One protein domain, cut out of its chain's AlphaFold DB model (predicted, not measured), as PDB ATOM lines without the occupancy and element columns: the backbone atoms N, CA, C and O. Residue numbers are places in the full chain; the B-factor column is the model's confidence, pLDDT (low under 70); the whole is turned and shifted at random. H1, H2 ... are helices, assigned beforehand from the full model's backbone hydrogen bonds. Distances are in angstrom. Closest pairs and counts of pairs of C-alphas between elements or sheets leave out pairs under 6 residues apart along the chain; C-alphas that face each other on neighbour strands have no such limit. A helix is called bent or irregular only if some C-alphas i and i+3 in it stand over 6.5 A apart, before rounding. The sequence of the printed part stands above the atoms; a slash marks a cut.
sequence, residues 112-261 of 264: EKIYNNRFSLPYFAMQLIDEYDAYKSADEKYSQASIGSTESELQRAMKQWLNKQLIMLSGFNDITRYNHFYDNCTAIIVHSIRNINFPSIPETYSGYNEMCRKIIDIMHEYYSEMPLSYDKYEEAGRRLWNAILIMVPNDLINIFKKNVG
ATOM      1  N   GLU A 112      38.256 -30.132  -1.471       92.19
ATOM      2  CA  GLU A 112      39.249 -29.321  -0.762       92.19
ATOM      3  C   GLU A 112      38.618 -28.537   0.394       92.19
ATOM      4  O   GLU A 112      39.135 -28.590   1.511       92.19
ATOM      5  N   LYS A 113      37.469 -27.884   0.180       94.06
ATOM      6  CA  LYS A 113      36.762 -27.140   1.238       94.06
ATOM      7  C   LYS A 113      36.375 -28.024   2.422       94.06
ATOM      8  O   LYS A 113      36.546 -27.618   3.571       94.06
ATOM      9  N   ILE A 114      35.876 -29.231   2.156       93.00
ATOM     10  CA  ILE A 114      35.456 -30.169   3.201       93.00
ATOM     11  C   ILE A 114      36.667 -30.747   3.943       93.00
ATOM     12  O   ILE A 114      36.740 -30.654   5.170       93.00
ATOM     13  N   TYR A 115      37.639 -31.320   3.229       89.44
ATOM     14  CA  TYR A 115      38.746 -32.044   3.865       89.44
ATOM     15  C   TYR A 115      39.806 -31.126   4.492       89.44
ATOM     16  O   TYR A 115      40.451 -31.550   5.455       89.44
ATOM     17  N   ASN A 116      39.950 -29.877   4.029       89.94
ATOM     18  CA  ASN A 116      40.785 -28.869   4.701       89.94
ATOM     19  C   ASN A 116      40.103 -28.289   5.951       89.94
ATOM     20  O   ASN A 116      40.771 -27.709   6.809       89.94
ATOM     21  N   ASN A 117      38.788 -28.477   6.099       88.19
ATOM     22  CA  ASN A 117      38.014 -28.006   7.240       88.19
ATOM     23  C   ASN A 117      37.374 -29.168   8.022       88.19
ATOM     24  O   ASN A 117      36.169 -29.179   8.276       88.19
ATOM     25  N   ARG A 118      38.191 -30.153   8.426       87.94
ATOM     26  CA  ARG A 118      37.740 -31.319   9.213       87.94
ATOM     27  C   ARG A 118      36.972 -30.915  10.471       87.94
ATOM     28  O   ARG A 118      37.234 -29.863  11.050       87.94
ATOM     29  N   PHE A 119      36.056 -31.761  10.925       86.69
ATOM     30  CA  PHE A 119      35.208 -31.481  12.094       86.69
ATOM     31  C   PHE A 119      34.301 -30.250  11.926       86.69
ATOM     32  O   PHE A 119      33.818 -29.714  12.913       86.69
ATOM     33  N   SER A 120      34.084 -29.745  10.711       91.12
ATOM     34  CA  SER A 120      33.043 -28.745  10.441       91.12
ATOM     35  C   SER A 120      31.685 -29.415  10.220       91.12
ATOM     36  O   SER A 120      31.622 -30.618   9.964       91.12
ATOM     37  N   LEU A 121      30.592 -28.647  10.285       91.81
ATOM     38  CA  LEU A 121      29.256 -29.148   9.937       91.81
ATOM     39  C   LEU A 121      29.190 -29.811   8.541       91.81
ATOM     40  O   LEU A 121      28.684 -30.932   8.469       91.81
ATOM     41  N   PRO A 122      29.729 -29.209   7.456       95.38
ATOM     42  CA  PRO A 122      29.769 -29.858   6.143       95.38
ATOM     43  C   PRO A 122      30.574 -31.159   6.136       95.38
ATOM     44  O   PRO A 122      30.183 -32.119   5.483       95.38
ATOM     45  N   TYR A 123      31.685 -31.214   6.880       94.50
ATOM     46  CA  TYR A 123      32.488 -32.433   7.001       94.50
ATOM     47  C   TYR A 123      31.707 -33.554   7.691       94.50
ATOM     48  O   TYR A 123      31.667 -34.668   7.181       94.50
ATOM     49  N   PHE A 124      31.034 -33.247   8.801       94.50
ATOM     50  CA  PHE A 124      30.182 -34.202   9.510       94.50
ATOM     51  C   PHE A 124      29.033 -34.721   8.637       94.50
ATOM     52  O   PHE A 124      28.796 -35.925   8.584       94.50
ATOM     53  N   ALA A 125      28.354 -33.824   7.916       96.62
ATOM     54  CA  ALA A 125      27.285 -34.199   6.994       96.62
ATOM     55  C   ALA A 125      27.792 -35.095   5.866       96.62
ATOM     56  O   ALA A 125      27.189 -36.126   5.591       96.62
ATOM     57  N   MET A 126      28.916 -34.718   5.247       96.44
ATOM     58  CA  MET A 126      29.542 -35.502   4.187       96.44
ATOM     59  C   MET A 126      29.846 -36.914   4.656       96.44
ATOM     60  O   MET A 126      29.432 -37.853   3.988       96.44
ATOM     61  N   GLN A 127      30.478 -37.062   5.822       95.56
ATOM     62  CA  GLN A 127      30.795 -38.383   6.351       95.56
ATOM     63  C   GLN A 127      29.535 -39.225   6.599       95.56
ATOM     64  O   GLN A 127      29.484 -40.368   6.173       95.56
ATOM     65  N   LEU A 128      28.494 -38.681   7.241       97.12
ATOM     66  CA  LEU A 128      27.282 -39.465   7.517       97.12
ATOM     67  C   LEU A 128      26.505 -39.852   6.257       97.12
ATOM     68  O   LEU A 128      25.991 -40.964   6.178       97.12
ATOM     69  N   ILE A 129      26.412 -38.950   5.278       97.62
ATOM     70  CA  ILE A 129      25.737 -39.240   4.007       97.62
ATOM     71  C   ILE A 129      26.518 -40.310   3.231       97.62
ATOM     72  O   ILE A 129      25.913 -41.223   2.674       97.62
ATOM     73  N   ASP A 130      27.849 -40.221   3.242       96.81
ATOM     74  CA  ASP A 130      28.745 -41.204   2.636       96.81
ATOM     75  C   ASP A 130      28.604 -42.593   3.291       96.81
ATOM     76  O   ASP A 130      28.423 -43.581   2.586       96.81
ATOM     77  N   GLU A 131      28.565 -42.678   4.626       96.38
ATOM     78  CA  GLU A 131      28.262 -43.927   5.353       96.38
ATOM     79  C   GLU A 131      26.890 -44.491   5.003       96.38
ATOM     80  O   GLU A 131      26.748 -45.694   4.785       96.38
ATOM     81  N   TYR A 132      25.865 -43.636   4.959       97.25
ATOM     82  CA  TYR A 132      24.511 -44.062   4.624       97.25
ATOM     83  C   TYR A 132      24.464 -44.715   3.245       97.25
ATOM     84  O   TYR A 132      23.945 -45.822   3.101       97.25
ATOM     85  N   ASP A 133      25.049 -44.067   2.244       96.81
ATOM     86  CA  ASP A 133      25.105 -44.584   0.884       96.81
ATOM     87  C   ASP A 133      25.991 -45.843   0.760       96.81
ATOM     88  O   ASP A 133      25.604 -46.806   0.084       96.81
ATOM     89  N   ALA A 134      27.125 -45.895   1.466       95.88
ATOM     90  CA  ALA A 134      28.012 -47.055   1.502       95.88
ATOM     91  C   ALA A 134      27.349 -48.281   2.139       95.88
ATOM     92  O   ALA A 134      27.341 -49.363   1.542       95.88
ATOM     93  N   TYR A 135      26.744 -48.131   3.321       95.06
ATOM     94  CA  TYR A 135      26.000 -49.212   3.965       95.06
ATOM     95  C   TYR A 135      24.794 -49.640   3.144       95.06
ATOM     96  O   TYR A 135      24.587 -50.838   2.966       95.06
ATOM     97  N   LYS A 136      24.025 -48.692   2.602       95.00
ATOM     98  CA  LYS A 136      22.843 -49.007   1.797       95.00
ATOM     99  C   LYS A 136      23.224 -49.829   0.568       95.00
ATOM    100  O   LYS A 136      22.669 -50.904   0.360       95.00
ATOM    101  N   SER A 137      24.237 -49.386  -0.175       94.81
ATOM    102  CA  SER A 137      24.748 -50.094  -1.353       94.81
ATOM    103  C   SER A 137      25.271 -51.496  -1.022       94.81
ATOM    104  O   SER A 137      25.072 -52.444  -1.787       94.81
ATOM    105  N   ALA A 138      25.960 -51.640   0.112       94.88
ATOM    106  CA  ALA A 138      26.521 -52.911   0.547       94.88
ATOM    107  C   ALA A 138      25.445 -53.893   1.026       94.88
ATOM    108  O   ALA A 138      25.472 -55.058   0.627       94.88
ATOM    109  N   ASP A 139      24.490 -53.444   1.843       93.69
ATOM    110  CA  ASP A 139      23.424 -54.290   2.387       93.69
ATOM    111  C   ASP A 139      22.345 -54.639   1.348       93.69
ATOM    112  O   ASP A 139      21.786 -55.734   1.419       93.69
ATOM    113  N   GLU A 140      22.105 -53.795   0.336       92.25
ATOM    114  CA  GLU A 140      21.237 -54.137  -0.804       92.25
ATOM    115  C   GLU A 140      21.787 -55.323  -1.618       92.25
ATOM    116  O   GLU A 140      21.021 -56.161  -2.094       92.25
ATOM    117  N   LYS A 141      23.118 -55.429  -1.760       92.50
ATOM    118  CA  LYS A 141      23.773 -56.513  -2.519       92.50
ATOM    119  C   LYS A 141      24.123 -57.731  -1.669       92.50
ATOM    120  O   LYS A 141      24.011 -58.865  -2.130       92.50
ATOM    121  N   TYR A 142      24.598 -57.493  -0.450       92.56
ATOM    122  CA  TYR A 142      25.175 -58.490   0.448       92.56
ATOM    123  C   TYR A 142      24.694 -58.241   1.876       92.56
ATOM    124  O   TYR A 142      25.476 -57.874   2.751       92.56
ATOM    125  N   SER A 143      23.393 -58.420   2.100       87.00
ATOM    126  CA  SER A 143      22.753 -58.150   3.387       87.00
ATOM    127  C   SER A 143      23.411 -58.903   4.548       87.00
ATOM    128  O   SER A 143      23.620 -60.119   4.493       87.00
ATOM    129  N   GLN A 144      23.704 -58.179   5.628       80.25
ATOM    130  CA  GLN A 144      24.174 -58.750   6.885       80.25
ATOM    131  C   GLN A 144      23.073 -58.731   7.949       80.25
ATOM    132  O   GLN A 144      22.576 -57.678   8.342       80.25
ATOM    133  N   ALA A 145      22.758 -59.902   8.509       66.88
ATOM    134  CA  ALA A 145      21.743 -60.028   9.560       66.88
ATOM    135  C   ALA A 145      22.182 -59.466  10.929       66.88
ATOM    136  O   ALA A 145      21.340 -59.163  11.771       66.88
ATOM    137  N   SER A 146      23.488 -59.354  11.193       68.94
ATOM    138  CA  SER A 146      23.994 -58.882  12.486       68.94
ATOM    139  C   SER A 146      24.213 -57.376  12.469       68.94
ATOM    140  O   SER A 146      25.046 -56.867  11.725       68.94
ATOM    141  N   ILE A 147      23.498 -56.666  13.336       67.69
ATOM    142  CA  ILE A 147      23.797 -55.286  13.705       67.69
ATOM    143  C   ILE A 147      24.650 -55.387  14.972       67.69
ATOM    144  O   ILE A 147      24.219 -55.995  15.948       67.69
ATOM    145  N   GLY A 148      25.887 -54.884  14.961       71.00
ATOM    146  CA  GLY A 148      26.876 -55.096  16.035       71.00
ATOM    147  C   GLY A 148      26.512 -54.527  17.420       71.00
ATOM    148  O   GLY A 148      27.351 -54.533  18.316       71.00
ATOM    149  N   SER A 149      25.292 -54.014  17.587       83.56
ATOM    150  CA  SER A 149      24.672 -53.556  18.832       83.56
ATOM    151  C   SER A 149      23.148 -53.675  18.726       83.56
ATOM    152  O   SER A 149      22.592 -53.706  17.627       83.56
ATOM    153  N   THR A 150      22.456 -53.707  19.860       90.31
ATOM    154  CA  THR A 150      20.988 -53.616  19.922       90.31
ATOM    155  C   THR A 150      20.505 -52.161  19.887       90.31
ATOM    156  O   THR A 150      21.223 -51.245  20.289       90.31
ATOM    157  N   GLU A 151      19.255 -51.927  19.468       91.19
ATOM    158  CA  GLU A 151      18.646 -50.583  19.484       91.19
ATOM    159  C   GLU A 151      18.605 -49.989  20.909       91.19
ATOM    160  O   GLU A 151      18.848 -48.799  21.101       91.19
ATOM    161  N   SER A 152      18.396 -50.825  21.934       91.62
ATOM    162  CA  SER A 152      18.429 -50.410  23.344       91.62
ATOM    163  C   SER A 152      19.818 -49.943  23.788       91.62
ATOM    164  O   SER A 152      19.950 -48.982  24.552       91.62
ATOM    165  N   GLU A 153      20.876 -50.613  23.321       91.44
ATOM    166  CA  GLU A 153      22.255 -50.196  23.583       91.44
ATOM    167  C   GLU A 153      22.577 -48.872  22.898       91.44
ATOM    168  O   GLU A 153      23.178 -48.006  23.537       91.44
ATOM    169  N   LEU A 154      22.117 -48.688  21.658       90.88
ATOM    170  CA  LEU A 154      22.265 -47.444  20.907       90.88
ATOM    171  C   LEU A 154      21.542 -46.279  21.593       90.88
ATOM    172  O   LEU A 154      22.144 -45.234  21.841       90.88
ATOM    173  N   GLN A 155      20.284 -46.473  21.992       91.62
ATOM    174  CA  GLN A 155      19.508 -45.471  22.721       91.62
ATOM    175  C   GLN A 155      20.198 -45.064  24.038       91.62
ATOM    176  O   GLN A 155      20.256 -43.878  24.381       91.62
ATOM    177  N   ARG A 156      20.788 -46.023  24.763       89.31
ATOM    178  CA  ARG A 156      21.585 -45.755  25.972       89.31
ATOM    179  C   ARG A 156      22.887 -45.013  25.667       89.31
ATOM    180  O   ARG A 156      23.210 -44.075  26.396       89.31
ATOM    181  N   ALA A 157      23.621 -45.406  24.628       86.38
ATOM    182  CA  ALA A 157      24.866 -44.753  24.229       86.38
ATOM    183  C   ALA A 157      24.616 -43.297  23.808       86.38
ATOM    184  O   ALA A 157      25.270 -42.391  24.327       86.38
ATOM    185  N   MET A 158      23.587 -43.050  22.990       85.75
ATOM    186  CA  MET A 158      23.156 -41.697  22.628       85.75
ATOM    187  C   MET A 158      22.831 -40.870  23.870       85.75
ATOM    188  O   MET A 158      23.321 -39.753  24.012       85.75
ATOM    189  N   LYS A 159      22.094 -41.424  24.843       83.31
ATOM    190  CA  LYS A 159      21.810 -40.693  26.083       83.31
ATOM    191  C   LYS A 159      23.069 -40.323  26.868       83.31
ATOM    192  O   LYS A 159      23.093 -39.246  27.464       83.31
ATOM    193  N   GLN A 160      24.093 -41.176  26.896       77.00
ATOM    194  CA  GLN A 160      25.345 -40.888  27.604       77.00
ATOM    195  C   GLN A 160      26.068 -39.670  27.017       77.00
ATOM    196  O   GLN A 160      26.492 -38.805  27.785       77.00
ATOM    197  N   TRP A 161      26.109 -39.535  25.688       68.31
ATOM    198  CA  TRP A 161      26.635 -38.340  25.006       68.31
ATOM    199  C   TRP A 161      25.870 -37.060  25.341       68.31
ATOM    200  O   TRP A 161      26.419 -35.960  25.312       68.31
ATOM    201  N   LEU A 162      24.602 -37.219  25.704       68.88
ATOM    202  CA  LEU A 162      23.662 -36.143  25.976       68.88
ATOM    203  C   LEU A 162      23.461 -35.914  27.488       68.88
ATOM    204  O   LEU A 162      22.615 -35.114  27.891       68.88
ATOM    205  N   ASN A 163      24.211 -36.620  28.349       63.41
ATOM    206  CA  ASN A 163      24.094 -36.519  29.801       63.41
ATOM    207  C   ASN A 163      25.000 -35.410  30.364       63.41
ATOM    208  O   ASN A 163      26.200 -35.335  30.094       63.41
ATOM    209  N   LYS A 164      24.405 -34.578  31.226       52.31
ATOM    210  CA  LYS A 164      24.978 -33.397  31.883       52.31
ATOM    211  C   LYS A 164      26.337 -33.659  32.548       52.31
ATOM    212  O   LYS A 164      27.198 -32.791  32.489       52.31
ATOM    213  N   GLN A 165      26.575 -34.845  33.117       51.38
ATOM    214  CA  GLN A 165      27.861 -35.169  33.756       51.38
ATOM    215  C   GLN A 165      29.024 -35.285  32.753       51.38
ATOM    216  O   GLN A 165      30.073 -34.688  32.979       51.38
ATOM    217  N   LEU A 166      28.845 -35.961  31.613       55.44
ATOM    218  CA  LEU A 166      29.872 -36.050  30.560       55.44
ATOM    219  C   LEU A 166      30.061 -34.711  29.833       55.44
ATOM    220  O   LEU A 166      31.186 -34.333  29.507       55.44
ATOM    221  N   ILE A 167      28.970 -33.959  29.663       53.53
ATOM    222  CA  ILE A 167      28.967 -32.604  29.098       53.53
ATOM    223  C   ILE A 167      29.706 -31.601  30.017       53.53
ATOM    224  O   ILE A 167      30.290 -30.631  29.544       53.53
ATOM    225  N   MET A 168      29.736 -31.800  31.334       49.25
ATOM    226  CA  MET A 168      30.368 -30.845  32.259       49.25
ATOM    227  C   MET A 168      31.827 -31.165  32.621       49.25
ATOM    228  O   MET A 168      32.536 -30.275  33.082       49.25
ATOM    229  N   LEU A 169      32.297 -32.401  32.425       50.31
ATOM    230  CA  LEU A 169      33.556 -32.890  33.018       50.31
ATOM    231  C   LEU A 169      34.811 -32.782  32.135       50.31
ATOM    232  O   LEU A 169      35.803 -33.447  32.418       50.31
ATOM    233  N   SER A 170      34.822 -32.008  31.047       50.19
ATOM    234  CA  SER A 170      35.897 -32.195  30.057       50.19
ATOM    235  C   SER A 170      36.292 -30.984  29.227       50.19
ATOM    236  O   SER A 170      35.460 -30.260  28.690       50.19
ATOM    237  N   GLY A 171      37.614 -30.810  29.137       48.97
ATOM    238  CA  GLY A 171      38.289 -29.867  28.259       48.97
ATOM    239  C   GLY A 171      38.057 -30.167  26.777       48.97
ATOM    240  O   GLY A 171      37.597 -31.239  26.394       48.97
ATOM    241  N   PHE A 172      38.343 -29.149  25.971       47.34
ATOM    242  CA  PHE A 172      38.010 -29.003  24.556       47.34
ATOM    243  C   PHE A 172      38.305 -30.219  23.657       47.34
ATOM    244  O   PHE A 172      39.374 -30.809  23.729       47.34
ATOM    245  N   ASN A 173      37.369 -30.464  22.730       54.06
ATOM    246  CA  ASN A 173      37.572 -30.931  21.353       54.06
ATOM    247  C   ASN A 173      38.615 -32.051  21.129       54.06
ATOM    248  O   ASN A 173      39.590 -31.878  20.399       54.06
ATOM    249  N   ASP A 174      38.408 -33.206  21.762       65.38
ATOM    250  CA  ASP A 174      39.200 -34.408  21.496       65.38
ATOM    251  C   ASP A 174      38.660 -35.105  20.235       65.38
ATOM    252  O   ASP A 174      37.476 -35.441  20.173       65.38
ATOM    253  N   ILE A 175      39.524 -35.341  19.244       74.75
ATOM    254  CA  ILE A 175      39.232 -36.105  18.015       74.75
ATOM    255  C   ILE A 175      38.523 -37.425  18.352       74.75
ATOM    256  O   ILE A 175      37.589 -37.833  17.664       74.75
ATOM    257  N   THR A 176      38.915 -38.054  19.461       76.62
ATOM    258  CA  THR A 176      38.314 -39.287  19.978       76.62
ATOM    259  C   THR A 176      36.815 -39.132  20.234       76.62
ATOM    260  O   THR A 176      36.031 -40.034  19.954       76.62
ATOM    261  N   ARG A 177      36.387 -37.972  20.737       74.88
ATOM    262  CA  ARG A 177      34.978 -37.703  21.040       74.88
ATOM    263  C   ARG A 177      34.147 -37.473  19.802       74.88
ATOM    264  O   ARG A 177      33.056 -38.024  19.721       74.88
ATOM    265  N   TYR A 178      34.666 -36.685  18.864       81.94
ATOM    266  CA  TYR A 178      34.019 -36.515  17.571       81.94
ATOM    267  C   TYR A 178      33.818 -37.878  16.905       81.94
ATOM    268  O   TYR A 178      32.704 -38.195  16.504       81.94
ATOM    269  N   ASN A 179      34.868 -38.709  16.873       83.00
ATOM    270  CA  ASN A 179      34.808 -40.039  16.271       83.00
ATOM    271  C   ASN A 179      33.764 -40.923  16.957       83.00
ATOM    272  O   ASN A 179      32.925 -41.492  16.280       83.00
ATOM    273  N   HIS A 180      33.729 -40.977  18.289       82.88
ATOM    274  CA  HIS A 180      32.699 -41.756  18.972       82.88
ATOM    275  C   HIS A 180      31.282 -41.207  18.777       82.88
ATOM    276  O   HIS A 180      30.325 -41.978  18.727       82.88
ATOM    277  N   PHE A 181      31.112 -39.887  18.707       85.50
ATOM    278  CA  PHE A 181      29.813 -39.292  18.413       85.50
ATOM    279  C   PHE A 181      29.351 -39.670  17.000       85.50
ATOM    280  O   PHE A 181      28.230 -40.145  16.825       85.50
ATOM    281  N   TYR A 182      30.251 -39.540  16.025       90.19
ATOM    282  CA  TYR A 182      30.064 -40.001  14.658       90.19
ATOM    283  C   TYR A 182      29.717 -41.496  14.597       90.19
ATOM    284  O   TYR A 182      28.690 -41.831  14.019       90.19
ATOM    285  N   ASP A 183      30.457 -42.367  15.292       88.81
ATOM    286  CA  ASP A 183      30.196 -43.815  15.349       88.81
ATOM    287  C   ASP A 183      28.766 -44.127  15.822       88.81
ATOM    288  O   ASP A 183      28.114 -45.040  15.315       88.81
ATOM    289  N   ASN A 184      28.247 -43.364  16.793       89.31
ATOM    290  CA  ASN A 184      26.871 -43.536  17.262       89.31
ATOM    291  C   ASN A 184      25.841 -43.073  16.219       89.31
ATOM    292  O   ASN A 184      24.805 -43.715  16.059       89.31
ATOM    293  N   CYS A 185      26.114 -41.994  15.482       92.75
ATOM    294  CA  CYS A 185      25.278 -41.587  14.351       92.75
ATOM    295  C   CYS A 185      25.319 -42.621  13.210       92.75
ATOM    296  O   CYS A 185      24.271 -42.964  12.665       92.75
ATOM    297  N   THR A 186      26.483 -43.194  12.910       93.38
ATOM    298  CA  THR A 186      26.625 -44.294  11.945       93.38
ATOM    299  C   THR A 186      25.868 -45.542  12.401       93.38
ATOM    300  O   THR A 186      25.222 -46.210  11.598       93.38
ATOM    301  N   ALA A 187      25.832 -45.838  13.702       92.38
ATOM    302  CA  ALA A 187      25.010 -46.931  14.214       92.38
ATOM    303  C   ALA A 187      23.505 -46.706  13.961       92.38
ATOM    304  O   ALA A 187      22.821 -47.652  13.576       92.38
ATOM    305  N   ILE A 188      22.989 -45.474  14.099       94.75
ATOM    306  CA  ILE A 188      21.595 -45.132  13.731       94.75
ATOM    307  C   ILE A 188      21.335 -45.474  12.256       94.75
ATOM    308  O   ILE A 188      20.328 -46.110  11.942       94.75
ATOM    309  N   ILE A 189      22.262 -45.105  11.369       94.75
ATOM    310  CA  ILE A 189      22.204 -45.407   9.931       94.75
ATOM    311  C   ILE A 189      22.127 -46.921   9.691       94.75
ATOM    312  O   ILE A 189      21.187 -47.395   9.054       94.75
ATOM    313  N   VAL A 190      23.062 -47.693  10.249       92.88
ATOM    314  CA  VAL A 190      23.125 -49.152  10.055       92.88
ATOM    315  C   VAL A 190      21.855 -49.837  10.561       92.88
ATOM    316  O   VAL A 190      21.306 -50.707   9.882       92.88
ATOM    317  N   HIS A 191      21.360 -49.433  11.735       94.00
ATOM    318  CA  HIS A 191      20.097 -49.945  12.265       94.00
ATOM    319  C   HIS A 191      18.923 -49.622  11.335       94.00
ATOM    320  O   HIS A 191      18.110 -50.504  11.076       94.00
ATOM    321  N   SER A 192      18.860 -48.406  10.783       93.62
ATOM    322  CA  SER A 192      17.784 -48.004   9.867       93.62
ATOM    323  C   SER A 192      17.753 -48.794   8.557       93.62
ATOM    324  O   SER A 192      16.680 -49.114   8.055       93.62
ATOM    325  N   ILE A 193      18.922 -49.159   8.024       92.69
ATOM    326  CA  ILE A 193      19.041 -49.926   6.776       92.69
ATOM    327  C   ILE A 193      18.631 -51.385   6.996       92.69
ATOM    328  O   ILE A 193      17.970 -51.990   6.155       92.69
ATOM    329  N   ARG A 194      19.005 -51.958   8.144       90.19
ATOM    330  CA  ARG A 194      18.812 -53.386   8.443       90.19
ATOM    331  C   ARG A 194      17.489 -53.692   9.150       90.19
ATOM    332  O   ARG A 194      17.101 -54.855   9.232       90.19
ATOM    333  N   ASN A 195      16.783 -52.675   9.644       90.56
ATOM    334  CA  ASN A 195      15.473 -52.800  10.272       90.56
ATOM    335  C   ASN A 195      14.501 -51.757   9.707       90.56
ATOM    336  O   ASN A 195      14.499 -50.602  10.121       90.56
ATOM    337  N   ILE A 196      13.598 -52.203   8.830       87.69
ATOM    338  CA  ILE A 196      12.573 -51.357   8.194       87.69
ATOM    339  C   ILE A 196      11.629 -50.658   9.183       87.69
ATOM    340  O   ILE A 196      10.976 -49.684   8.824       87.69
ATOM    341  N   ASN A 197      11.530 -51.164  10.414       91.69
ATOM    342  CA  ASN A 197      10.676 -50.604  11.457       91.69
ATOM    343  C   ASN A 197      11.457 -49.706  12.423       91.69
ATOM    344  O   ASN A 197      10.914 -49.330  13.456       91.69
ATOM    345  N   PHE A 198      12.728 -49.405  12.150       92.81
ATOM    346  CA  PHE A 198      13.545 -48.566  13.016       92.81
ATOM    347  C   PHE A 198      13.055 -47.100  13.024       92.81
ATOM    348  O   PHE A 198      12.776 -46.544  11.961       92.81
ATOM    349  N   PRO A 199      13.023 -46.414  14.183       93.75
ATOM    350  CA  PRO A 199      13.172 -46.954  15.536       93.75
ATOM    351  C   PRO A 199      12.007 -47.877  15.902       93.75
ATOM    352  O   PRO A 199      10.844 -47.488  15.773       93.75
ATOM    353  N   SER A 200      12.326 -49.084  16.366       92.12
ATOM    354  CA  SER A 200      11.358 -50.166  16.572       92.12
ATOM    355  C   SER A 200      11.047 -50.437  18.041       92.12
ATOM    356  O   SER A 200      10.087 -51.150  18.343       92.12
ATOM    357  N   ILE A 201      11.823 -49.856  18.963       91.25
ATOM    358  CA  ILE A 201      11.589 -49.999  20.402       91.25
ATOM    359  C   ILE A 201      10.862 -48.774  20.982       91.25
ATOM    360  O   ILE A 201      10.983 -47.654  20.467       91.25
ATOM    361  N   PRO A 202      10.115 -48.951  22.087       90.38
ATOM    362  CA  PRO A 202       9.582 -47.830  22.846       90.38
ATOM    363  C   PRO A 202      10.685 -46.863  23.279       90.38
ATOM    364  O   PRO A 202      11.788 -47.261  23.656       90.38
ATOM    365  N   GLU A 203      10.373 -45.573  23.252       90.69
ATOM    366  CA  GLU A 203      11.315 -44.540  23.655       90.69
ATOM    367  C   GLU A 203      11.573 -44.583  25.171       90.69
ATOM    368  O   GLU A 203      10.666 -44.347  25.966       90.69
ATOM    369  N   THR A 204      12.824 -44.837  25.575       88.88
ATOM    370  CA  THR A 204      13.252 -44.726  26.984       88.88
ATOM    371  C   THR A 204      13.724 -43.309  27.328       88.88
ATOM    372  O   THR A 204      13.634 -42.878  28.478       88.88
ATOM    373  N   TYR A 205      14.238 -42.561  26.344       86.81
ATOM    374  CA  TYR A 205      14.728 -41.193  26.529       86.81
ATOM    375  C   TYR A 205      14.058 -40.244  25.546       86.81
ATOM    376  O   TYR A 205      14.169 -40.442  24.340       86.81
ATOM    377  N   SER A 206      13.422 -39.200  26.084       89.62
ATOM    378  CA  SER A 206      12.637 -38.231  25.315       89.62
ATOM    379  C   SER A 206      13.380 -37.703  24.085       89.62
ATOM    380  O   SER A 206      14.525 -37.250  24.193       89.62
ATOM    381  N   GLY A 207      12.707 -37.766  22.936       92.00
ATOM    382  CA  GLY A 207      13.178 -37.218  21.668       92.00
ATOM    383  C   GLY A 207      14.086 -38.142  20.850       92.00
ATOM    384  O   GLY A 207      14.435 -37.780  19.729       92.00
ATOM    385  N   TYR A 208      14.466 -39.323  21.353       94.06
ATOM    386  CA  TYR A 208      15.275 -40.298  20.613       94.06
ATOM    387  C   TYR A 208      14.591 -40.769  19.331       94.06
ATOM    388  O   TYR A 208      15.199 -40.725  18.262       94.06
ATOM    389  N   ASN A 209      13.323 -41.182  19.413       95.56
ATOM    390  CA  ASN A 209      12.623 -41.710  18.243       95.56
ATOM    391  C   ASN A 209      12.419 -40.613  17.188       95.56
ATOM    392  O   ASN A 209      12.545 -40.874  15.992       95.56
ATOM    393  N   GLU A 210      12.141 -39.380  17.619       95.81
ATOM    394  CA  GLU A 210      12.008 -38.231  16.718       95.81
ATOM    395  C   GLU A 210      13.345 -37.846  16.067       95.81
ATOM    396  O   GLU A 210      13.396 -37.657  14.851       95.81
ATOM    397  N   MET A 211      14.427 -37.778  16.851       95.75
ATOM    398  CA  MET A 211      15.780 -37.523  16.352       95.75
ATOM    399  C   MET A 211      16.167 -38.546  15.280       95.75
ATOM    400  O   MET A 211      16.573 -38.152  14.188       95.75
ATOM    401  N   CYS A 212      16.018 -39.842  15.567       96.50
ATOM    402  CA  CYS A 212      16.369 -40.911  14.634       96.50
ATOM    403  C   CYS A 212      15.595 -40.803  13.316       96.50
ATOM    404  O   CYS A 212      16.215 -40.836  12.256       96.50
ATOM    405  N   ARG A 213      14.267 -40.608  13.366       96.50
ATOM    406  CA  ARG A 213      13.449 -40.430  12.151       96.50
ATOM    407  C   ARG A 213      13.925 -39.244  11.320       96.50
ATOM    408  O   ARG A 213      14.169 -39.402  10.135       96.50
ATOM    409  N   LYS A 214      14.148 -38.084  11.946       97.56
ATOM    410  CA  LYS A 214      14.630 -36.895  11.227       97.56
ATOM    411  C   LYS A 214      16.014 -37.098  10.622       97.56
ATOM    412  O   LYS A 214      16.230 -36.658   9.501       97.56
ATOM    413  N   ILE A 215      16.942 -37.742  11.337       97.19
ATOM    414  CA  ILE A 215      18.265 -38.081  10.787       97.19
ATOM    415  C   ILE A 215      18.093 -38.936   9.529       97.19
ATOM    416  O   ILE A 215      18.681 -38.612   8.503       97.19
ATOM    417  N   ILE A 216      17.260 -39.975   9.591       96.31
ATOM    418  CA  ILE A 216      17.011 -40.892   8.472       96.31
ATOM    419  C   ILE A 216      16.340 -40.180   7.297       96.31
ATOM    420  O   ILE A 216      16.791 -40.342   6.168       96.31
ATOM    421  N   ASP A 217      15.328 -39.347   7.542       96.62
ATOM    422  CA  ASP A 217      14.660 -38.562   6.497       96.62
ATOM    423  C   ASP A 217      15.653 -37.635   5.779       96.62
ATOM    424  O   ASP A 217      15.667 -37.557   4.552       96.62
ATOM    425  N   ILE A 218      16.535 -36.971   6.539       97.81
ATOM    426  CA  ILE A 218      17.593 -36.119   5.981       97.81
ATOM    427  C   ILE A 218      18.585 -36.962   5.170       97.81
ATOM    428  O   ILE A 218      18.942 -36.568   4.063       97.81
ATOM    429  N   MET A 219      19.016 -38.120   5.684       96.38
ATOM    430  CA  MET A 219      19.881 -39.032   4.930       96.38
ATOM    431  C   MET A 219      19.228 -39.430   3.606       96.38
ATOM    432  O   MET A 219      19.877 -39.299   2.575       96.38
ATOM    433  N   HIS A 220      17.951 -39.838   3.630       94.75
ATOM    434  CA  HIS A 220      17.175 -40.247   2.456       94.75
ATOM    435  C   HIS A 220      17.058 -39.158   1.387       94.75
ATOM    436  O   HIS A 220      17.105 -39.453   0.195       94.75
ATOM    437  N   GLU A 221      16.901 -37.909   1.802       96.19
ATOM    438  CA  GLU A 221      16.866 -36.781   0.881       96.19
ATOM    439  C   GLU A 221      18.232 -36.592   0.212       96.19
ATOM    440  O   GLU A 221      18.364 -36.709  -1.006       96.19
ATOM    441  N   TYR A 222      19.278 -36.392   1.014       96.75
ATOM    442  CA  TYR A 222      20.572 -35.959   0.495       96.75
ATOM    443  C   TYR A 222      21.377 -37.061  -0.204       96.75
ATOM    444  O   TYR A 222      22.113 -36.746  -1.138       96.75
ATOM    445  N   TYR A 223      21.242 -38.342   0.174       93.62
ATOM    446  CA  TYR A 223      21.942 -39.417  -0.551       93.62
ATOM    447  C   TYR A 223      21.437 -39.546  -1.998       93.62
ATOM    448  O   TYR A 223      22.206 -39.877  -2.896       93.62
ATOM    449  N   SER A 224      20.155 -39.247  -2.240       92.81
ATOM    450  CA  SER A 224      19.544 -39.329  -3.572       92.81
ATOM    451  C   SER A 224      20.014 -38.224  -4.529       92.81
ATOM    452  O   SER A 224      19.855 -38.349  -5.742       92.81
ATOM    453  N   GLU A 225      20.625 -37.171  -3.982       93.69
ATOM    454  CA  GLU A 225      21.167 -36.019  -4.707       93.69
ATOM    455  C   GLU A 225      22.698 -36.095  -4.890       93.69
ATOM    456  O   GLU A 225      23.292 -35.166  -5.437       93.69
ATOM    457  N   MET A 226      23.367 -37.164  -4.432       93.19
ATOM    458  CA  MET A 226      24.827 -37.272  -4.529       93.19
ATOM    459  C   MET A 226      25.332 -37.311  -5.989       93.19
ATOM    460  O   MET A 226      24.704 -37.949  -6.836       93.19
ATOM    461  N   PRO A 227      26.500 -36.697  -6.286       93.69
ATOM    462  CA  PRO A 227      27.364 -35.935  -5.375       93.69
ATOM    463  C   PRO A 227      26.824 -34.527  -5.068       93.69
ATOM    464  O   PRO A 227      26.294 -33.840  -5.937       93.69
ATOM    465  N   LEU A 228      27.029 -34.058  -3.833       95.56
ATOM    466  CA  LEU A 228      26.529 -32.756  -3.378       95.56
ATOM    467  C   LEU A 228      27.566 -31.634  -3.531       95.56
ATOM    468  O   LEU A 228      28.780 -31.848  -3.483       95.56
ATOM    469  N   SER A 229      27.078 -30.397  -3.659       96.25
ATOM    470  CA  SER A 229      27.911 -29.198  -3.523       96.25
ATOM    471  C   SER A 229      28.277 -28.932  -2.056       96.25
ATOM    472  O   SER A 229      27.625 -29.431  -1.136       96.25
ATOM    473  N   TYR A 230      29.299 -28.101  -1.821       95.94
ATOM    474  CA  TYR A 230      29.654 -27.657  -0.467       95.94
ATOM    475  C   TYR A 230      28.454 -27.064   0.290       95.94
ATOM    476  O   TYR A 230      28.182 -27.472   1.417       95.94
ATOM    477  N   ASP A 231      27.698 -26.169  -0.352       96.56
ATOM    478  CA  ASP A 231      26.546 -25.497   0.262       96.56
ATOM    479  C   ASP A 231      25.444 -26.494   0.648       96.56
ATOM    480  O   ASP A 231      24.805 -26.359   1.691       96.56
ATOM    481  N   LYS A 232      25.254 -27.547  -0.158       97.56
ATOM    482  CA  LYS A 232      24.319 -28.636   0.145       97.56
ATOM    483  C   LYS A 232      24.774 -29.467   1.344       97.56
ATOM    484  O   LYS A 232      23.948 -29.800   2.189       97.56
ATOM    485  N   TYR A 233      26.073 -29.745   1.477       97.31
ATOM    486  CA  TYR A 233      26.611 -30.373   2.690       97.31
ATOM    487  C   TYR A 233      26.484 -29.472   3.921       97.31
ATOM    488  O   TYR A 233      26.235 -29.965   5.021       97.31
ATOM    489  N   GLU A 234      26.625 -28.156   3.764       96.75
ATOM    490  CA  GLU A 234      26.404 -27.208   4.854       96.75
ATOM    491  C   GLU A 234      24.941 -27.206   5.316       96.75
ATOM    492  O   GLU A 234      24.666 -27.296   6.517       96.75
ATOM    493  N   GLU A 235      23.999 -27.168   4.372       97.94
ATOM    494  CA  GLU A 235      22.565 -27.263   4.646       97.94
ATOM    495  C   GLU A 235      22.216 -28.582   5.352       97.94
ATOM    496  O   GLU A 235      21.594 -28.572   6.423       97.94
ATOM    497  N   ALA A 236      22.686 -29.709   4.808       97.69
ATOM    498  CA  ALA A 236      22.510 -31.026   5.406       97.69
ATOM    499  C   ALA A 236      23.079 -31.069   6.830       97.69
ATOM    500  O   ALA A 236      22.399 -31.508   7.758       97.69
ATOM    501  N   GLY A 237      24.285 -30.534   7.042       96.50
ATOM    502  CA  GLY A 237      24.925 -30.467   8.355       96.50
ATOM    503  C   GLY A 237      24.100 -29.692   9.373       96.50
ATOM    504  O   GLY A 237      23.887 -30.171  10.489       96.50
ATOM    505  N   ARG A 238      23.556 -28.530   8.989       96.62
ATOM    506  CA  ARG A 238      22.666 -27.739   9.857       96.62
ATOM    507  C   ARG A 238      21.400 -28.514  10.222       96.62
ATOM    508  O   ARG A 238      20.991 -28.501  11.383       96.62
ATOM    509  N   ARG A 239      20.789 -29.211   9.260       97.75
ATOM    510  CA  ARG A 239      19.573 -30.009   9.485       97.75
ATOM    511  C   ARG A 239      19.834 -31.214  10.385       97.75
ATOM    512  O   ARG A 239      19.077 -31.424  11.330       97.75
ATOM    513  N   LEU A 240      20.918 -31.953  10.143       96.25
ATOM    514  CA  LEU A 240      21.329 -33.085  10.978       96.25
ATOM    515  C   LEU A 240      21.605 -32.640  12.403       96.25
ATOM    516  O   LEU A 240      21.114 -33.246  13.354       96.25
ATOM    517  N   TRP A 241      22.328 -31.533  12.552       93.62
ATOM    518  CA  TRP A 241      22.596 -30.965  13.859       93.62
ATOM    519  C   TRP A 241      21.305 -30.593  14.596       93.62
ATOM    520  O   TRP A 241      21.139 -30.934  15.764       93.62
ATOM    521  N   ASN A 242      20.353 -29.952  13.916       94.69
ATOM    522  CA  ASN A 242      19.059 -29.620  14.510       94.69
ATOM    523  C   ASN A 242      18.259 -30.865  14.918       94.69
ATOM    524  O   ASN A 242      17.605 -30.836  15.957       94.69
ATOM    525  N   ALA A 243      18.332 -31.956  14.150       95.81
ATOM    526  CA  ALA A 243      17.716 -33.226  14.530       95.81
ATOM    527  C   ALA A 243      18.344 -33.793  15.814       95.81
ATOM    528  O   ALA A 243      17.621 -34.162  16.735       95.81
ATOM    529  N   ILE A 244      19.678 -33.789  15.916       92.00
ATOM    530  CA  ILE A 244      20.422 -34.235  17.108       92.00
ATOM    531  C   ILE A 244      20.023 -33.430  18.353       92.00
ATOM    532  O   ILE A 244      19.858 -33.994  19.439       92.00
ATOM    533  N   LEU A 245      19.845 -32.113  18.211       91.12
ATOM    534  CA  LEU A 245      19.506 -31.232  19.332       91.12
ATOM    535  C   LEU A 245      18.148 -31.543  19.985       91.12
ATOM    536  O   LEU A 245      17.934 -31.105  21.110       91.12
ATOM    537  N   ILE A 246      17.266 -32.321  19.351       92.19
ATOM    538  CA  ILE A 246      15.957 -32.703  19.914       92.19
ATOM    539  C   ILE A 246      16.105 -33.455  21.238       92.19
ATOM    540  O   ILE A 246      15.314 -33.260  22.157       92.19
ATOM    541  N   MET A 247      17.143 -34.284  21.368       89.06
ATOM    542  CA  MET A 247      17.407 -35.006  22.613       89.06
ATOM    543  C   MET A 247      18.205 -34.190  23.646       89.06
ATOM    544  O   MET A 247      18.454 -34.673  24.758       89.06
ATOM    545  N   VAL A 248      18.657 -32.982  23.294       86.44
ATOM    546  CA  VAL A 248      19.486 -32.133  24.156       86.44
ATOM    547  C   VAL A 248      18.582 -31.184  24.946       86.44
ATOM    548  O   VAL A 248      17.882 -30.372  24.346       86.44
ATOM    549  N   PRO A 249      18.614 -31.206  26.292       84.50
ATOM    550  CA  PRO A 249      17.907 -30.212  27.091       84.50
ATOM    551  C   PRO A 249      18.318 -28.784  26.706       84.50
ATOM    552  O   PRO A 249      19.508 -28.507  26.544       84.50
ATOM    553  N   ASN A 250      17.349 -27.870  26.590       85.56
ATOM    554  CA  ASN A 250      17.585 -26.494  26.130       85.56
ATOM    555  C   ASN A 250      18.678 -25.761  26.931       85.56
ATOM    556  O   ASN A 250      19.473 -25.021  26.351       85.56
ATOM    557  N   ASP A 251      18.764 -26.001  28.244       84.44
ATOM    558  CA  ASP A 251      19.783 -25.419  29.128       84.44
ATOM    559  C   ASP A 251      21.205 -25.953  28.863       84.44
ATOM    560  O   ASP A 251      22.184 -25.357  29.311       84.44
ATOM    561  N   LEU A 252      21.340 -27.052  28.113       82.81
ATOM    562  CA  LEU A 252      22.608 -27.727  27.829       82.81
ATOM    563  C   LEU A 252      23.090 -27.577  26.380       82.81
ATOM    564  O   LEU A 252      24.233 -27.939  26.105       82.81
ATOM    565  N   ILE A 253      22.291 -27.012  25.465       84.62
ATOM    566  CA  ILE A 253      22.627 -26.919  24.026       84.62
ATOM    567  C   ILE A 253      23.988 -26.253  23.787       84.62
ATOM    568  O   ILE A 253      24.806 -26.766  23.023       84.62
ATOM    569  N   ASN A 254      24.261 -25.126  24.447       81.31
ATOM    570  CA  ASN A 254      25.523 -24.400  24.254       81.31
ATOM    571  C   ASN A 254      26.735 -25.199  24.753       81.31
ATOM    572  O   ASN A 254      27.805 -25.145  24.147       81.31
ATOM    573  N   ILE A 255      26.562 -25.966  25.831       77.56
ATOM    574  CA  ILE A 255      27.627 -26.805  26.382       77.56
ATOM    575  C   ILE A 255      27.845 -28.021  25.474       77.56
ATOM    576  O   ILE A 255      28.981 -28.349  25.144       77.56
ATOM    577  N   PHE A 256      26.764 -28.635  24.987       80.00
ATOM    578  CA  PHE A 256      26.818 -29.727  24.019       80.00
ATOM    579  C   PHE A 256      27.561 -29.317  22.736       80.00
ATOM    580  O   PHE A 256      28.523 -29.982  22.355       80.00
ATOM    581  N   LYS A 257      27.213 -28.163  22.144       78.50
ATOM    582  CA  LYS A 257      27.912 -27.598  20.972       78.50
ATOM    583  C   LYS A 257      29.420 -27.467  21.193       78.50
ATOM    584  O   LYS A 257      30.199 -27.821  20.315       78.50
ATOM    585  N   LYS A 258      29.840 -27.002  22.373       73.69
ATOM    586  CA  LYS A 258      31.261 -26.839  22.717       73.69
ATOM    587  C   LYS A 258      32.014 -28.174  22.816       73.69
ATOM    588  O   LYS A 258      33.221 -28.208  22.585       73.69
ATOM    589  N   ASN A 259      31.323 -29.261  23.157       74.06
ATOM    590  CA  ASN A 259      31.954 -30.521  23.554       74.06
ATOM    591  C   ASN A 259      32.006 -31.598  22.477       74.06
ATOM    592  O   ASN A 259      32.911 -32.429  22.524       74.06
ATOM    593  N   VAL A 260      31.049 -31.612  21.546       74.31
ATOM    594  CA  VAL A 260      31.019 -32.603  20.453       74.31
ATOM    595  C   VAL A 260      32.175 -32.390  19.474       74.31
ATOM    596  O   VAL A 260      32.599 -33.320  18.797       74.31
ATOM    597  N   GLY A 261      32.723 -31.174  19.435       71.44
ATOM    598  CA  GLY A 261      33.901 -30.869  18.635       71.44
ATOM    599  C   GLY A 261      33.615 -30.437  17.202       71.44
ATOM    600  O   GLY A 261      34.546 -30.223  16.426       71.44
TER     601      GLY A 261
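Overview. This is residues 112 to 261 of the 264 residues of an uncharacterized protein of Cohnella sp. AR92 (UniProt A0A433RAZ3). Two layers of helices cross at nearly right angles: H2, H5 and H3 make a rough row, and the hairpin H6-H7 packs across one face of it, over H2 and H5. H8, following H7, reaches back to the first residues of H5 and to little H4; short H1 sits at the opening end of H2. The printed part has 150 residues with eight named helices, H1 to H8 in chain order, and no named strand, an all-helix class. It is compact, with a radius of gyration of the C-alphas of 15.1 A and spans of 44 by 41 by 23 A.

Along the chain. The longest helix, H2, is residues 121 to 141, 30.6 A from C-alpha 121 at (29.256, -29.148, 9.937) to C-alpha 141 at (23.773, -56.513, -2.519). H5 is residues 175 to 194, 28.4 A, and H3 is residues 151 to 161, 15.6 A. H6 is residues 208 to 223, 22.2 A, and H7 is residues 230 to 247, 27.1 A. H8 is residues 250 to 260, 15.8 A, ending at C-alpha 260 (31.019, -32.603, 20.453). H1 is residues 112 to 115 and H4 is residues 164 to 168. H8 is irregular: C-alphas 251 and 254 are 7.6 A apart. H7 is neither bent nor irregular, but only just: C-alphas 244 and 247 are 6.3 A apart.

Arrangement. H2 and H5 are the hubs, touching four helices each. They touch each other, with closest C-alphas Tyr 132 and Ile 189 at 5.9 A, and run the same way at a steep tilt of 36 degrees, only just past shallow. H3 touches H5, opposite ways at a shallow tilt of 25 degrees; the closest C-alphas, Met 158 and Asn 184, are 6.8 A apart. H6 and H7 form a helical hairpin at a shallow tilt of 12 degrees, with closest C-alphas Met 211 and Ala 243 at 5.1 A. H2 touches H7 with residues 121 to 126 alone, about perpendicular at 87 degrees; the closest C-alphas, Pro 122 and Glu 234, are 4.5 A apart. H8 touches H4, with closest C-alphas Ile 167 and Phe 256 at 6.2 A. H1 and H2 only just touch, only at the corner, with 3 pairs of C-alphas within 8 A, the closest Ile 114 and Tyr 123 at 5.3 A. Each O i to N i+4 pair is within hydrogen-bond range in H3, H4, H5 and H6, against 16 of 17 in H2, 12 of 14 in H7 and 5 of 7 in H8; H1 is too short for such a pair.

Size, cuts and confidence. The C-alphas farthest apart, of Lys 141 and Asp 251, are 44.5 A apart. The printed part has no cut. The link from H5 to H6, residues 195 to 207, is long. Mean pLDDT of the printed part is 87.0; residues 145 to 147 and 161 to 174 are under 70.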